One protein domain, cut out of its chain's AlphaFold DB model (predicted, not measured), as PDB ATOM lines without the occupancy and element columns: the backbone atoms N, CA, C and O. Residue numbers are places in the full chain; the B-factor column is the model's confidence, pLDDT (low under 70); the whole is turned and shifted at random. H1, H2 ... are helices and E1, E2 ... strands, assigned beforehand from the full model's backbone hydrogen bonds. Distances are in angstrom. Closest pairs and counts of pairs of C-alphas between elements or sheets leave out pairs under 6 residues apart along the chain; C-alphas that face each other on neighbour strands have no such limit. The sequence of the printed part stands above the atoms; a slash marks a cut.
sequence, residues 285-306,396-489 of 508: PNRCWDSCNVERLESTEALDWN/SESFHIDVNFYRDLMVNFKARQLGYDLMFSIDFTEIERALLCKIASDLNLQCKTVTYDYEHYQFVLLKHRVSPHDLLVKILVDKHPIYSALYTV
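Overview. This is residues 285 to 306 and 396 to 489 of the 508 residues of an uncharacterized protein of Aedes albopictus (UniProt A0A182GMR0). An elongated model in two unequal parts: a larger body, in which helix H2 packs on the two-stranded hairpin E3 and E4 and helix H1 runs lengthwise, and a small head of H3, H4 and E5 at one end of the long axis, joined to the body by residues 462 to 467. The small sheet E1 and E2 lies at the other end, and residues 422 to 423 of a long unnamed stretch pair with E4. The printed part has 116 residues, with four named helices and five named strands in the order E1 E2 H1 H2 E3 E4 H3 H4 E5; both two-stranded sheets are antiparallel, and the class is mixed, helices and strands. It is only just compact, close to loose, with a radius of gyration of the C-alphas of 15.9 A and spans of 50 by 30 by 21 A.

Arrangement. Begin at E1, residues 298 to 303, and look for its antiparallel neighbour E2, residues 399 to 401; N 303 and O 399 are 2.9 A apart, within hydrogen-bond range. Next comes H1, residues 403 to 416, which with residues 406 to 410 alone only just touches H2, residues 430 to 442, through 3 pairs of C-alphas within 8 A. Their closest C-alphas, of Arg 407 and Ile 439, are 6.8 A apart, and they run the same way at a steep tilt of 42 degrees. E3, residues 447 to 451, and E4, residues 457 to 461, form a hairpin, with N 450 and O 458 within hydrogen-bond range at 2.8 A. The closest C-alphas of H2 and E4, those of Arg 433 and Phe 459, are 6.1 A apart; H1 is apart from E3 and E4. Farther on, H3, residues 468 to 477, touches H4, residues 481 to 486, at Ile 475 and Ser 484, their closest C-alphas, 5.2 A apart; they run opposite ways at a steep tilt of 48 degrees. E5, residues 487 to 489, pairs with no named strand and meets H4 only through their link. In H1, H2, H3 and H4 every O i to N i+4 pair is within hydrogen-bond range.

Along the chain. Find C-alpha 298 at (96.037, 70.558, 51.313), where E1 begins; it is 10.5 A long, and E2 is 5.5 A. From C-alpha 403 at (101.919, 75.160, 57.043) H1 runs 20.0 A; H2 measures 18.4 A, E3 13.5 A, E4 13.4 A, H3 13.6 A and H4 8.7 A. E5, 6.7 A long, ends at C-alpha 489, (98.034, 49.977, 86.458).

Size, cuts and confidence. Look at Ser 396 and Leu 476 for the two C-alphas farthest apart, 50.6 A. Residues 307 to 395 are not printed, and C-alphas 306 and 396 are 11.3 A apart across this cut. The link from H1 to H2, 13 residues, is long. Mean pLDDT of the printed part is 86.2, with residues 285 to 291 under 70.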
ATOM      1  N   PRO A 285      96.907  47.908  74.091       63.19
ATOM      2  CA  PRO A 285      97.185  47.692  72.672       63.19
ATOM      3  C   PRO A 285      96.001  48.068  71.772       63.19
ATOM      4  O   PRO A 285      96.207  48.390  70.608       63.19
ATOM      5  N   ASN A 286      94.773  48.105  72.304       55.31
ATOM      6  CA  ASN A 286      93.555  48.391  71.533       55.31
ATOM      7  C   ASN A 286      93.399  49.877  71.154       55.31
ATOM      8  O   ASN A 286      92.382  50.265  70.589       55.31
ATOM      9  N   ARG A 287      94.383  50.720  71.490       55.84
ATOM     10  CA  ARG A 287      94.488  52.117  71.046       55.84
ATOM     11  C   ARG A 287      95.711  52.341  70.155       55.84
ATOM     12  O   ARG A 287      96.298  53.418  70.179       55.84
ATOM     13  N   CYS A 288      96.120  51.347  69.368       48.59
ATOM     14  CA  CYS A 288      96.906  51.655  68.180       48.59
ATOM     15  C   CYS A 288      95.996  52.436  67.222       48.59
ATOM     16  O   CYS A 288      95.011  51.898  66.728       48.59
ATOM     17  N   TRP A 289      96.260  53.730  67.028       52.06
ATOM     18  CA  TRP A 289      95.586  54.485  65.976       52.06
ATOM     19  C   TRP A 289      95.909  53.811  64.643       52.06
ATOM     20  O   TRP A 289      97.083  53.632  64.314       52.06
ATOM     21  N   ASP A 290      94.869  53.376  63.937       50.47
ATOM     22  CA  ASP A 290      94.956  52.741  62.627       50.47
ATOM     23  C   ASP A 290      95.774  53.628  61.678       50.47
ATOM     24  O   ASP A 290      95.342  54.715  61.321       50.47
ATOM     25  N   SER A 291      96.974  53.180  61.299       67.25
ATOM     26  CA  SER A 291      97.956  53.834  60.411       67.25
ATOM     27  C   SER A 291      98.371  55.287  60.712       67.25
ATOM     28  O   SER A 291      99.568  55.513  60.825       67.25
ATOM     29  N   CYS A 292      97.475  56.267  60.863       77.12
ATOM     30  CA  CYS A 292      97.768  57.678  61.137       77.12
ATOM     31  C   CYS A 292      96.649  58.350  61.962       77.12
ATOM     32  O   CYS A 292      95.515  57.887  62.006       77.12
ATOM     33  N   ASN A 293      96.969  59.444  62.655       85.94
ATOM     34  CA  ASN A 293      96.009  60.292  63.377       85.94
ATOM     35  C   ASN A 293      96.118  61.782  62.999       85.94
ATOM     36  O   ASN A 293      95.435  62.613  63.597       85.94
ATOM     37  N   VAL A 294      96.952  62.113  62.005       89.12
ATOM     38  CA  VAL A 294      97.047  63.439  61.384       89.12
ATOM     39  C   VAL A 294      97.019  63.279  59.865       89.12
ATOM     40  O   VAL A 294      97.948  62.729  59.276       89.12
ATOM     41  N   GLU A 295      95.954  63.762  59.237       90.19
ATOM     42  CA  GLU A 295      95.777  63.709  57.783       90.19
ATOM     43  C   GLU A 295      96.500  64.849  57.067       90.19
ATOM     44  O   GLU A 295      96.743  65.912  57.646       90.19
ATOM     45  N   ARG A 296      96.822  64.632  55.785       92.25
ATOM     46  CA  ARG A 296      97.417  65.668  54.939       92.25
ATOM     47  C   ARG A 296      96.348  66.668  54.496       92.25
ATOM     48  O   ARG A 296      95.597  66.428  53.558       92.25
ATOM     49  N   LEU A 297      96.313  67.809  55.168       89.69
ATOM     50  CA  LEU A 297      95.552  68.991  54.782       89.69
ATOM     51  C   LEU A 297      96.252  69.752  53.645       89.69
ATOM     52  O   LEU A 297      97.349  70.290  53.831       89.69
ATOM     53  N   GLU A 298      95.606  69.783  52.479       88.31
ATOM     54  CA  GLU A 298      96.037  70.558  51.313       88.31
ATOM     55  C   GLU A 298      95.768  72.052  51.505       88.31
ATOM     56  O   GLU A 298      94.699  72.444  51.971       88.31
ATOM     57  N   SER A 299      96.731  72.883  51.103       86.94
ATOM     58  CA  SER A 299      96.544  74.333  51.023       86.94
ATOM     59  C   SER A 299      95.977  74.724  49.657       86.94
ATOM     60  O   SER A 299      96.375  74.175  48.628       86.94
ATOM     61  N   THR A 300      95.072  75.704  49.637       83.31
ATOM     62  CA  THR A 300      94.509  76.281  48.404       83.31
ATOM     63  C   THR A 300      95.547  77.056  47.593       83.31
ATOM     64  O   THR A 300      95.465  77.101  46.366       83.31
ATOM     65  N   GLU A 301      96.537  77.643  48.264       86.50
ATOM     66  CA  GLU A 301      97.649  78.378  47.662       86.50
ATOM     67  C   GLU A 301      98.979  77.683  47.976       86.50
ATOM     68  O   GLU A 301      99.125  77.014  49.002       86.50
ATOM     69  N   ALA A 302      99.969  77.835  47.096       85.69
ATOM     70  CA  ALA A 302     101.326  77.399  47.401       85.69
ATOM     71  C   ALA A 302     101.906  78.317  48.487       85.69
ATOM     72  O   ALA A 302     101.862  79.538  48.335       85.69
ATOM     73  N   LEU A 303     102.426  77.747  49.572       87.06
ATOM     74  CA  LEU A 303     102.967  78.485  50.714       87.06
ATOM     75  C   LEU A 303     104.491  78.366  50.783       87.06
ATOM     76  O   LEU A 303     105.065  77.380  50.328       87.06
ATOM     77  N   ASP A 304     105.150  79.375  51.341       85.62
ATOM     78  CA  ASP A 304     106.554  79.306  51.732       85.62
ATOM     79  C   ASP A 304     106.726  78.531  53.049       85.62
ATOM     80  O   ASP A 304     105.762  78.120  53.702       85.62
ATOM     81  N   TRP A 305     107.973  78.336  53.471       83.25
ATOM     82  CA  TRP A 305     108.276  77.636  54.722       83.25
ATOM     83  C   TRP A 305     107.747  78.361  55.980       83.25
ATOM     84  O   TRP A 305     107.604  77.733  57.033       83.25
ATOM     85  N   ASN A 306     107.443  79.662  55.903       84.44
ATOM     86  CA  ASN A 306     106.832  80.451  56.976       84.44
ATOM     87  C   ASN A 306     105.298  80.356  56.990       84.44
ATOM     88  O   ASN A 306     104.709  80.749  57.992       84.44
ATOM     89  N   SER A 396     113.601  78.157  49.381       76.00
ATOM     90  CA  SER A 396     113.332  78.271  47.943       76.00
ATOM     91  C   SER A 396     112.204  77.367  47.445       76.00
ATOM     92  O   SER A 396     111.848  77.439  46.271       76.00
ATOM     93  N   GLU A 397     111.655  76.516  48.311       82.50
ATOM     94  CA  GLU A 397     110.628  75.539  47.954       82.50
ATOM     95  C   GLU A 397     109.222  76.034  48.299       82.50
ATOM     96  O   GLU A 397     109.003  76.727  49.296       82.50
ATOM     97  N   SER A 398     108.254  75.636  47.475       84.88
ATOM     98  CA  SER A 398     106.837  75.898  47.705       84.88
ATOM     99  C   SER A 398     106.132  74.656  48.240       84.88
ATOM    100  O   SER A 398     106.314  73.558  47.712       84.88
ATOM    101  N   PHE A 399     105.263  74.833  49.225       87.25
ATOM    102  CA  PHE A 399     104.535  73.763  49.892       87.25
ATOM    103  C   PHE A 399     103.047  73.822  49.544       87.25
ATOM    104  O   PHE A 399     102.432  74.886  49.563       87.25
ATOM    105  N   HIS A 400     102.446  72.664  49.264       88.00
ATOM    106  CA  HIS A 400     101.009  72.525  48.982       88.00
ATOM    107  C   HIS A 400     100.224  71.993  50.190       88.00
ATOM    108  O   HIS A 400      99.176  71.365  50.041       88.00
ATOM    109  N   ILE A 401     100.748  72.228  51.389       90.88
ATOM    110  CA  ILE A 401     100.136  71.866  52.666       90.88
ATOM    111  C   ILE A 401      99.910  73.124  53.494       90.88
ATOM    112  O   ILE A 401     100.650  74.095  53.351       90.88
ATOM    113  N   ASP A 402      98.907  73.107  54.367       90.75
ATOM    114  CA  ASP A 402      98.637  74.233  55.264       90.75
ATOM    115  C   ASP A 402      99.688  74.305  56.386       90.75
ATOM    116  O   ASP A 402      99.561  73.695  57.449       90.75
ATOM    117  N   VAL A 403     100.777  75.030  56.126       91.19
ATOM    118  CA  VAL A 403     101.919  75.160  57.043       91.19
ATOM    119  C   VAL A 403     101.499  75.755  58.392       91.19
ATOM    120  O   VAL A 403     102.005  75.318  59.429       91.19
ATOM    121  N   ASN A 404     100.571  76.715  58.397       89.31
ATOM    122  CA  ASN A 404     100.125  77.395  59.614       89.31
ATOM    123  C   ASN A 404      99.330  76.441  60.506       89.31
ATOM    124  O   ASN A 404      99.628  76.331  61.697       89.31
ATOM    125  N   PHE A 405      98.429  75.648  59.918       92.50
ATOM    126  CA  PHE A 405      97.718  74.597  60.640       92.50
ATOM    127  C   PHE A 405      98.673  73.630  61.357       92.50
ATOM    128  O   PHE A 405      98.481  73.336  62.539       92.50
ATOM    129  N   TYR A 406      99.732  73.146  60.694       94.31
ATOM    130  CA  TYR A 406     100.675  72.223  61.344       94.31
ATOM    131  C   TYR A 406     101.542  72.896  62.405       94.31
ATOM    132  O   TYR A 406     101.883  72.249  63.397       94.31
ATOM    133  N   ARG A 407     101.883  74.181  62.242       92.19
ATOM    134  CA  ARG A 407     102.552  74.955  63.300       92.19
ATOM    135  C   ARG A 407     101.667  75.023  64.541       92.19
ATOM    136  O   ARG A 407     102.122  74.637  65.619       92.19
ATOM    137  N   ASP A 408     100.405  75.402  64.381       90.38
ATOM    138  CA  ASP A 408      99.444  75.488  65.482       90.38
ATOM    139  C   ASP A 408      99.175  74.120  66.115       90.38
ATOM    140  O   ASP A 408      99.120  73.991  67.342       90.38
ATOM    141  N   LEU A 409      99.080  73.065  65.302       92.38
ATOM    142  CA  LEU A 409      98.961  71.688  65.777       92.38
ATOM    143  C   LEU A 409     100.143  71.313  66.679       92.38
ATOM    144  O   LEU A 409      99.937  70.760  67.761       92.38
ATOM    145  N   MET A 410     101.375  71.629  66.270       93.81
ATOM    146  CA  MET A 410     102.580  71.325  67.043       93.81
ATOM    147  C   MET A 410     102.707  72.181  68.311       93.81
ATOM    148  O   MET A 410     103.101  71.662  69.359       93.81
ATOM    149  N   VAL A 411     102.329  73.462  68.261       91.69
ATOM    150  CA  VAL A 411     102.267  74.335  69.447       91.69
ATOM    151  C   VAL A 411     101.277  73.771  70.467       91.69
ATOM    152  O   VAL A 411     101.624  73.590  71.639       91.69
ATOM    153  N   ASN A 412     100.080  73.394  70.018       89.06
ATOM    154  CA  ASN A 412      99.061  72.778  70.863       89.06
ATOM    155  C   ASN A 412      99.502  71.411  71.407       89.06
ATOM    156  O   ASN A 412      99.279  71.109  72.581       89.06
ATOM    157  N   PHE A 413     100.168  70.596  70.586       89.62
ATOM    158  CA  PHE A 413     100.732  69.311  70.999       89.62
ATOM    159  C   PHE A 413     101.755  69.483  72.131       89.62
ATOM    160  O   PHE A 413     101.692  68.771  73.139       89.62
ATOM    161  N   LYS A 414     102.644  70.477  72.009       88.31
ATOM    162  CA  LYS A 414     103.627  70.828  73.041       88.31
ATOM    163  C   LYS A 414     102.958  71.310  74.327       88.31
ATOM    164  O   LYS A 414     103.309  70.834  75.406       88.31
ATOM    165  N   ALA A 415     101.996  72.226  74.217       86.44
ATOM    166  CA  ALA A 415     101.308  72.814  75.363       86.44
ATOM    167  C   ALA A 415     100.523  71.767  76.171       86.44
ATOM    168  O   ALA A 415     100.545  71.782  77.400       86.44
ATOM    169  N   ARG A 416      99.868  70.821  75.488       83.56
ATOM    170  CA  ARG A 416      99.029  69.791  76.124       83.56
ATOM    171  C   ARG A 416      99.799  68.605  76.693       83.56
ATOM    172  O   ARG A 416      99.195  67.812  77.411       83.56
ATOM    173  N   GLN A 417     101.085  68.459  76.364       83.12
ATOM    174  CA  GLN A 417     101.917  67.341  76.822       83.12
ATOM    175  C   GLN A 417     101.244  65.978  76.584       83.12
ATOM    176  O   GLN A 417     101.121  65.153  77.490       83.12
ATOM    177  N   LEU A 418     100.755  65.755  75.360       79.12
ATOM    178  CA  LEU A 418      99.947  64.579  75.042       79.12
ATOM    179  C   LEU A 418     100.722  63.269  75.264       79.12
ATOM    180  O   LEU A 418     101.899  63.141  74.929       79.12
ATOM    181  N   GLY A 419     100.029  62.279  75.834       75.75
ATOM    182  CA  GLY A 419     100.579  60.962  76.173       75.75
ATOM    183  C   GLY A 419     100.639  59.956  75.018       75.75
ATOM    184  O   GLY A 419     100.898  58.780  75.271       75.75
ATOM    185  N   TYR A 420     100.377  60.379  73.779       82.06
ATOM    186  CA  TYR A 420     100.402  59.542  72.575       82.06
ATOM    187  C   TYR A 420     101.118  60.253  71.422       82.06
ATOM    188  O   TYR A 420     101.219  61.480  71.415       82.06
ATOM    189  N   ASP A 421     101.651  59.466  70.488       87.31
ATOM    190  CA  ASP A 421     102.406  59.966  69.336       87.31
ATOM    191  C   ASP A 421     101.437  60.532  68.281       87.31
ATOM    192  O   ASP A 421     100.351  59.978  68.064       87.31
ATOM    193  N   LEU A 422     101.821  61.615  67.598       90.00
ATOM    194  CA  LEU A 422     101.113  62.053  66.391       90.00
ATOM    195  C   LEU A 422     101.748  61.387  65.175       90.00
ATOM    196  O   LEU A 422     102.907  61.638  64.852       90.00
ATOM    197  N   MET A 423     100.969  60.537  64.524       89.25
ATOM    198  CA  MET A 423     101.315  59.745  63.355       89.25
ATOM    199  C   MET A 423     100.703  60.429  62.129       89.25
ATOM    200  O   MET A 423      99.483  60.440  61.973       89.25
ATOM    201  N   PHE A 424     101.524  61.023  61.269       92.88
ATOM    202  CA  PHE A 424     101.046  61.742  60.085       92.88
ATOM    203  C   PHE A 424     100.741  60.763  58.953       92.88
ATOM    204  O   PHE A 424     101.328  59.689  58.922       92.88
ATOM    205  N   SER A 425      99.832  61.083  58.031       90.62
ATOM    206  CA  SER A 425      99.566  60.235  56.858       90.62
ATOM    207  C   SER A 425     100.852  59.968  56.050       90.62
ATOM    208  O   SER A 425     101.835  60.710  56.122       90.62
ATOM    209  N   ILE A 426     100.861  58.891  55.267       88.25
ATOM    210  CA  ILE A 426     101.936  58.599  54.306       88.25
ATOM    211  C   ILE A 426     101.929  59.550  53.099       88.25
ATOM    212  O   ILE A 426     102.906  59.587  52.355       88.25
ATOM    213  N   ASP A 427     100.863  60.338  52.926       89.38
ATOM    214  CA  ASP A 427     100.669  61.236  51.780       89.38
ATOM    215  C   ASP A 427     101.625  62.441  51.763       89.38
ATOM    216  O   ASP A 427     101.704  63.157  50.765       89.38
ATOM    217  N   PHE A 428     102.343  62.696  52.860       90.56
ATOM    218  CA  PHE A 428     103.301  63.797  52.929       90.56
ATOM    219  C   PHE A 428     104.521  63.518  52.053       90.56
ATOM    220  O   PHE A 428     105.109  62.434  52.083       90.56
ATOM    221  N   THR A 429     104.956  64.522  51.300       89.88
ATOM    222  CA  THR A 429     106.172  64.410  50.486       89.88
ATOM    223  C   THR A 429     107.428  64.434  51.358       89.88
ATOM    224  O   THR A 429     107.401  64.799  52.533       89.88
ATOM    225  N   GLU A 430     108.571  64.042  50.799       86.25
ATOM    226  CA  GLU A 430     109.849  64.107  51.517       86.25
ATOM    227  C   GLU A 430     110.209  65.531  51.962       86.25
ATOM    228  O   GLU A 430     110.626  65.729  53.104       86.25
ATOM    229  N   ILE A 431     109.960  66.517  51.097       87.56
ATOM    230  CA  ILE A 431     110.208  67.937  51.366       87.56
ATOM    231  C   ILE A 431     109.253  68.453  52.455       87.56
ATOM    232  O   ILE A 431     109.684  69.129  53.388       87.56
ATOM    233  N   GLU A 432     107.975  68.061  52.413       91.19
ATOM    234  CA  GLU A 432     107.003  68.382  53.468       91.19
ATOM    235  C   GLU A 432     107.402  67.761  54.817       91.19
ATOM    236  O   GLU A 432     107.359  68.437  55.843       91.19
ATOM    237  N   ARG A 433     107.868  66.504  54.842       92.12
ATOM    238  CA  ARG A 433     108.386  65.881  56.073       92.12
ATOM    239  C   ARG A 433     109.628  66.598  56.601       92.12
ATOM    240  O   ARG A 433     109.763  66.739  57.814       92.12
ATOM    241  N   ALA A 434     110.519  67.072  55.729       89.25
ATOM    242  CA  ALA A 434     111.672  67.877  56.131       89.25
ATOM    243  C   ALA A 434     111.244  69.220  56.752       89.25
ATOM    244  O   ALA A 434     111.776  69.602  57.797       89.25
ATOM    245  N   LEU A 435     110.233  69.888  56.180       91.06
ATOM    246  CA  LEU A 435     109.620  71.081  56.770       91.06
ATOM    247  C   LEU A 435     109.011  70.778  58.147       91.06
ATOM    248  O   LEU A 435     109.286  71.494  59.106       91.06
ATOM    249  N   LEU A 436     108.234  69.701  58.282       93.88
ATOM    250  CA  LEU A 436     107.642  69.300  59.563       93.88
ATOM    251  C   LEU A 436     108.715  68.973  60.616       93.88
ATOM    252  O   LEU A 436     108.591  69.398  61.763       93.88
ATOM    253  N   CYS A 437     109.803  68.294  60.234       92.12
ATOM    254  CA  CYS A 437     110.975  68.085  61.093       92.12
ATOM    255  C   CYS A 437     111.595  69.416  61.539       92.12
ATOM    256  O   CYS A 437     111.961  69.568  62.705       92.12
ATOM    257  N   LYS A 438     111.708  70.390  60.626       91.06
ATOM    258  CA  LYS A 438     112.246  71.719  60.927       91.06
ATOM    259  C   LYS A 438     111.358  72.465  61.926       91.06
ATOM    260  O   LYS A 438     111.872  72.929  62.940       91.06
ATOM    261  N   ILE A 439     110.043  72.491  61.704       92.94
ATOM    262  CA  ILE A 439     109.065  73.098  62.624       92.94
ATOM    263  C   ILE A 439     109.126  72.423  64.002       92.94
ATOM    264  O   ILE A 439     109.178  73.105  65.024       92.94
ATOM    265  N   ALA A 440     109.172  71.088  64.045       93.69
ATOM    266  CA  ALA A 440     109.283  70.340  65.293       93.69
ATOM    267  C   ALA A 440     110.573  70.689  66.053       93.69
ATOM    268  O   ALA A 440     110.525  70.935  67.257       93.69
ATOM    269  N   SER A 441     111.705  70.772  65.347       91.31
ATOM    270  CA  SER A 441     113.001  71.171  65.909       91.31
ATOM    271  C   SER A 441     112.961  72.590  66.478       91.31
ATOM    272  O   SER A 441     113.393  72.800  67.609       91.31
ATOM    273  N   ASP A 442     112.376  73.544  65.748       90.50
ATOM    274  CA  ASP A 442     112.222  74.937  66.196       90.50
ATOM    275  C   ASP A 442     111.326  75.044  67.450       90.50
ATOM    276  O   ASP A 442     111.503  75.931  68.284       90.50
ATOM    277  N   LEU A 443     110.391  74.104  67.627       91.69
ATOM    278  CA  LEU A 443     109.536  73.992  68.810       91.69
ATOM    279  C   LEU A 443     110.119  73.086  69.911       91.69
ATOM    280  O   LEU A 443     109.456  72.881  70.933       91.69
ATOM    281  N   ASN A 444     111.342  72.571  69.771       91.62
ATOM    282  CA  ASN A 444     111.971  71.597  70.675       91.62
ATOM    283  C   ASN A 444     111.119  70.329  70.899       91.62
ATOM    284  O   ASN A 444     111.081  69.774  72.002       91.62
ATOM    285  N   LEU A 445     110.407  69.883  69.870       91.56
ATOM    286  CA  LEU A 445     109.668  68.626  69.859       91.56
ATOM    287  C   LEU A 445     110.541  67.506  69.298       91.56
ATOM    288  O   LEU A 445     111.330  67.703  68.376       91.56
ATOM    289  N   GLN A 446     110.382  66.304  69.847       90.44
ATOM    290  CA  GLN A 446     111.049  65.127  69.306       90.44
ATOM    291  C   GLN A 446     110.225  64.549  68.160       90.44
ATOM    292  O   GLN A 446     109.036  64.272  68.319       90.44
ATOM    293  N   CYS A 447     110.866  64.322  67.021       92.81
ATOM    294  CA  CYS A 447     110.238  63.734  65.850       92.81
ATOM    295  C   CYS A 447     111.110  62.630  65.250       92.81
ATOM    296  O   CYS A 447     112.318  62.560  65.486       92.81
ATOM    297  N   LYS A 448     110.490  61.753  64.468       89.81
ATOM    298  CA  LYS A 448     111.171  60.735  63.666       89.81
ATOM    299  C   LYS A 448     110.408  60.515  62.368       89.81
ATOM    300  O   LYS A 448     109.191  60.665  62.331       89.81
ATOM    301  N   THR A 449     111.121  60.085  61.339       87.62
ATOM    302  CA  THR A 449     110.508  59.548  60.124       87.62
ATOM    303  C   THR A 449     110.683  58.037  60.147       87.62
ATOM    304  O   THR A 449     111.803  57.547  60.290       87.62
ATOM    305  N   VAL A 450     109.581  57.296  60.074       85.56
ATOM    306  CA  VAL A 450     109.554  55.831  60.127       85.56
ATOM    307  C   VAL A 450     109.117  55.297  58.772       85.56
ATOM    308  O   VAL A 450     108.173  55.803  58.177       85.56
ATOM    309  N   THR A 451     109.795  54.272  58.278       83.56
ATOM    310  CA  THR A 451     109.385  53.529  57.084       83.56
ATOM    311  C   THR A 451     108.087  52.771  57.380       83.56
ATOM    312  O   THR A 451     108.072  51.930  58.280       83.56
ATOM    313  N   TYR A 452     107.003  53.098  56.674       76.38
ATOM    314  CA  TYR A 452     105.698  52.444  56.837       76.38
ATOM    315  C   TYR A 452     105.660  51.117  56.069       76.38
ATOM    316  O   TYR A 452     105.315  50.074  56.622       76.38
ATOM    317  N   ASP A 453     106.107  51.147  54.816       77.38
ATOM    318  CA  ASP A 453     106.391  49.983  53.979       77.38
ATOM    319  C   ASP A 453     107.683  50.234  53.178       77.38
ATOM    320  O   ASP A 453     108.349  51.243  53.380       77.38
ATOM    321  N   TYR A 454     108.076  49.331  52.278       74.56
ATOM    322  CA  TYR A 454     109.331  49.475  51.525       74.56
ATOM    323  C   TYR A 454     109.430  50.758  50.671       74.56
ATOM    324  O   TYR A 454     110.539  51.099  50.257       74.56
ATOM    325  N   GLU A 455     108.321  51.459  50.413       76.31
ATOM    326  CA  GLU A 455     108.250  52.607  49.502       76.31
ATOM    327  C   GLU A 455     107.782  53.905  50.186       76.31
ATOM    328  O   GLU A 455     108.124  54.999  49.735       76.31
ATOM    329  N   HIS A 456     107.060  53.813  51.304       79.50
ATOM    330  CA  HIS A 456     106.407  54.935  51.969       79.50
ATOM    331  C   HIS A 456     107.018  55.236  53.338       79.50
ATOM    332  O   HIS A 456     107.351  54.352  54.134       79.50
ATOM    333  N   TYR A 457     107.104  56.530  53.646       84.75
ATOM    334  CA  TYR A 457     107.666  57.041  54.890       84.75
ATOM    335  C   TYR A 457     106.663  57.916  55.623       84.75
ATOM    336  O   TYR A 457     106.014  58.788  55.046       84.75
ATOM    337  N   GLN A 458     106.617  57.726  56.929       88.69
ATOM    338  CA  GLN A 458     105.679  58.367  57.818       88.69
ATOM    339  C   GLN A 458     106.401  59.302  58.781       88.69
ATOM    340  O   GLN A 458     107.350  58.896  59.453       88.69
ATOM    341  N   PHE A 459     105.951  60.551  58.870       92.69
ATOM    342  CA  PHE A 459     106.436  61.481  59.885       92.69
ATOM    343  C   PHE A 459     105.697  61.258  61.209       92.69
ATOM    344  O   PHE A 459     104.480  61.073  61.236       92.69
ATOM    345  N   VAL A 460     106.441  61.253  62.313       91.44
ATOM    346  CA  VAL A 460     105.917  60.981  63.651       91.44
ATOM    347  C   VAL A 460     106.454  62.005  64.639       91.44
ATOM    348  O   VAL A 460     107.670  62.119  64.815       91.44
ATOM    349  N   LEU A 461     105.557  62.690  65.348       92.25
ATOM    350  CA  LEU A 461     105.905  63.440  66.555       92.25
ATOM    351  C   LEU A 461     105.786  62.519  67.762       92.25
ATOM    352  O   LEU A 461     104.744  61.902  67.991       92.25
ATOM    353  N   LEU A 462     106.858  62.435  68.543       89.44
ATOM    354  CA  LEU A 462     106.900  61.593  69.727       89.44
ATOM    355  C   LEU A 462     106.114  62.240  70.864       89.44
ATOM    356  O   LEU A 462     106.228  63.443  71.114       89.44
ATOM    357  N   LYS A 463     105.347  61.416  71.579       87.19
ATOM    358  CA  LYS A 463     104.616  61.800  72.786       87.19
ATOM    359  C   LYS A 463     105.497  62.488  73.815       87.19
ATOM    360  O   LYS A 463     106.700  62.231  73.923       87.19
ATOM    361  N   HIS A 464     104.859  63.284  74.666       85.94
ATOM    362  CA  HIS A 464     105.525  63.818  75.838       85.94
ATOM    363  C   HIS A 464     105.982  62.676  76.754       85.94
ATOM    364  O   HIS A 464     105.202  61.791  77.127       85.94
ATOM    365  N   ARG A 465     107.266  62.695  77.119       84.00
ATOM    366  CA  ARG A 465     107.838  61.692  78.009       84.00
ATOM    367  C   ARG A 465     107.368  61.945  79.435       84.00
ATOM    368  O   ARG A 465     107.709  62.958  80.030       84.00
ATOM    369  N   VAL A 466     106.657  60.972  79.991       88.50
ATOM    370  CA  VAL A 466     106.215  60.971  81.386       88.50
ATOM    371  C   VAL A 466     106.937  59.845  82.116       88.50
ATOM    372  O   VAL A 466     107.007  58.732  81.593       88.50
ATOM    373  N   SER A 467     107.486  60.129  83.300       91.38
ATOM    374  CA  SER A 467     108.145  59.097  84.103       91.38
ATOM    375  C   SER A 467     107.129  58.042  84.573       91.38
ATOM    376  O   SER A 467     105.946  58.359  84.733       91.38
ATOM    377  N   PRO A 468     107.543  56.795  84.853       93.44
ATOM    378  CA  PRO A 468     106.623  55.785  85.371       93.44
ATOM    379  C   PRO A 468     105.934  56.204  86.679       93.44
ATOM    380  O   PRO A 468     104.761  55.902  86.874       93.44
ATOM    381  N   HIS A 469     106.622  56.952  87.550       94.00
ATOM    382  CA  HIS A 469     106.036  57.484  88.784       94.00
ATOM    383  C   HIS A 469     104.965  58.541  88.503       94.00
ATOM    384  O   HIS A 469     103.881  58.487  89.085       94.00
ATOM    385  N   ASP A 470     105.222  59.458  87.570       92.50
ATOM    386  CA  ASP A 470     104.237  60.467  87.174       92.50
ATOM    387  C   ASP A 470     103.045  59.833  86.445       92.50
ATOM    388  O   ASP A 470     101.917  60.295  86.597       92.50
ATOM    389  N   LEU A 471     103.257  58.740  85.700       92.69
ATOM    390  CA  LEU A 471     102.170  57.936  85.135       92.69
ATOM    391  C   LEU A 471     101.283  57.350  86.239       92.69
ATOM    392  O   LEU A 471     100.061  57.443  86.132       92.69
ATOM    393  N   LEU A 472     101.861  56.807  87.319       94.25
ATOM    394  CA  LEU A 472     101.070  56.330  88.462       94.25
ATOM    395  C   LEU A 472     100.230  57.457  89.071       94.25
ATOM    396  O   LEU A 472      99.056  57.238  89.361       94.25
ATOM    397  N   VAL A 473     100.795  58.657  89.234       94.19
ATOM    398  CA  VAL A 473     100.064  59.823  89.759       94.19
ATOM    399  C   VAL A 473      98.931  60.221  88.810       94.19
ATOM    400  O   VAL A 473      97.777  60.295  89.233       94.19
ATOM    401  N   LYS A 474      99.218  60.377  87.513       91.56
ATOM    402  CA  LYS A 474      98.218  60.756  86.504       91.56
ATOM    403  C   LYS A 474      97.067  59.749  86.411       91.56
ATOM    404  O   LYS A 474      95.926  60.149  86.188       91.56
ATOM    405  N   ILE A 475      97.345  58.454  86.578       91.75
ATOM    406  CA  ILE A 475      96.337  57.390  86.460       91.75
ATOM    407  C   ILE A 475      95.564  57.191  87.771       91.75
ATOM    408  O   ILE A 475      94.338  57.117  87.739       91.75
ATOM    409  N   LEU A 476      96.251  57.098  88.916       92.69
ATOM    410  CA  LEU A 476      95.638  56.740  90.203       92.69
ATOM    411  C   LEU A 476      95.122  57.948  90.996       92.69
ATOM    412  O   LEU A 476      94.114  57.828  91.690       92.69
ATOM    413  N   VAL A 477      95.809  59.093  90.923       91.38
ATOM    414  CA  VAL A 477      95.476  60.303  91.697       91.38
ATOM    415  C   VAL A 477      94.639  61.263  90.863       91.38
ATOM    416  O   VAL A 477      93.545  61.650  91.275       91.38
ATOM    417  N   ASP A 478      95.117  61.612  89.668       89.06
ATOM    418  CA  ASP A 478      94.437  62.594  88.817       89.06
ATOM    419  C   ASP A 478      93.287  61.986  88.009       89.06
ATOM    420  O   ASP A 478      92.424  62.726  87.536       89.06
ATOM    421  N   LYS A 479      93.262  60.653  87.854       87.88
ATOM    422  CA  LYS A 479      92.302  59.917  87.011       87.88
ATOM    423  C   LYS A 479      92.211  60.524  85.603       87.88
ATOM    424  O   LYS A 479      91.127  60.716  85.053       87.88
ATOM    425  N   HIS A 480      93.364  60.874  85.031       84.62
ATOM    426  CA  HIS A 480      93.434  61.628  83.787       84.62
ATOM    427  C   HIS A 480      92.868  60.805  82.614       84.62
ATOM    428  O   HIS A 480      93.442  59.769  82.274       84.62
ATOM    429  N   PRO A 481      91.837  61.286  81.892       83.31
ATOM    430  CA  PRO A 481      91.058  60.469  80.953       83.31
ATOM    431  C   PRO A 481      91.904  59.841  79.837       83.31
ATOM    432  O   PRO A 481      91.719  58.678  79.492       83.31
ATOM    433  N   ILE A 482      92.874  60.587  79.296       82.44
ATOM    434  CA  ILE A 482      93.778  60.088  78.245       82.44
ATOM    435  C   ILE A 482      94.711  58.989  78.777       82.44
ATOM    436  O   ILE A 482      94.745  57.896  78.216       82.44
ATOM    437  N   TYR A 483      95.452  59.246  79.862       86.19
ATOM    438  CA  TYR A 483      96.404  58.276  80.414       86.19
ATOM    439  C   TYR A 483      95.708  57.043  80.987       86.19
ATOM    440  O   TYR A 483      96.175  55.937  80.746       86.19
ATOM    441  N   SER A 484      94.566  57.208  81.660       86.44
ATOM    442  CA  SER A 484      93.753  56.095  82.159       86.44
ATOM    443  C   SER A 484      93.170  55.228  81.039       86.44
ATOM    444  O   SER A 484      92.853  54.068  81.272       86.44
ATOM    445  N   ALA A 485      93.030  55.762  79.821       84.50
ATOM    446  CA  ALA A 485      92.597  54.981  78.668       84.50
ATOM    447  C   ALA A 485      93.761  54.314  77.910       84.50
ATOM    448  O   ALA A 485      93.578  53.252  77.309       84.50
ATOM    449  N   LEU A 486      94.946  54.937  77.922       83.75
ATOM    450  CA  LEU A 486      96.165  54.428  77.284       83.75
ATOM    451  C   LEU A 486      96.901  53.387  78.123       83.75
ATOM    452  O   LEU A 486      97.573  52.525  77.563       83.75
ATOM    453  N   TYR A 487      96.796  53.469  79.445       89.12
ATOM    454  CA  TYR A 487      97.580  52.670  80.371       89.12
ATOM    455  C   TYR A 487      96.694  52.033  81.431       89.12
ATOM    456  O   TYR A 487      95.732  52.627  81.912       89.12
ATOM    457  N   THR A 488      97.072  50.829  81.840       91.12
ATOM    458  CA  THR A 488      96.469  50.118  82.968       91.12
ATOM    459  C   THR A 488      97.522  49.910  84.044       91.12
ATOM    460  O   THR A 488      98.677  49.611  83.737       91.12
ATOM    461  N   VAL A 489      97.139  50.117  85.304       93.38
ATOM    462  CA  VAL A 489      98.034  49.977  86.458       93.38
ATOM    463  C   VAL A 489      97.599  48.774  87.276       93.38
ATOM    464  O   VAL A 489      96.458  48.704  87.725       93.38
TER     465      VAL A 489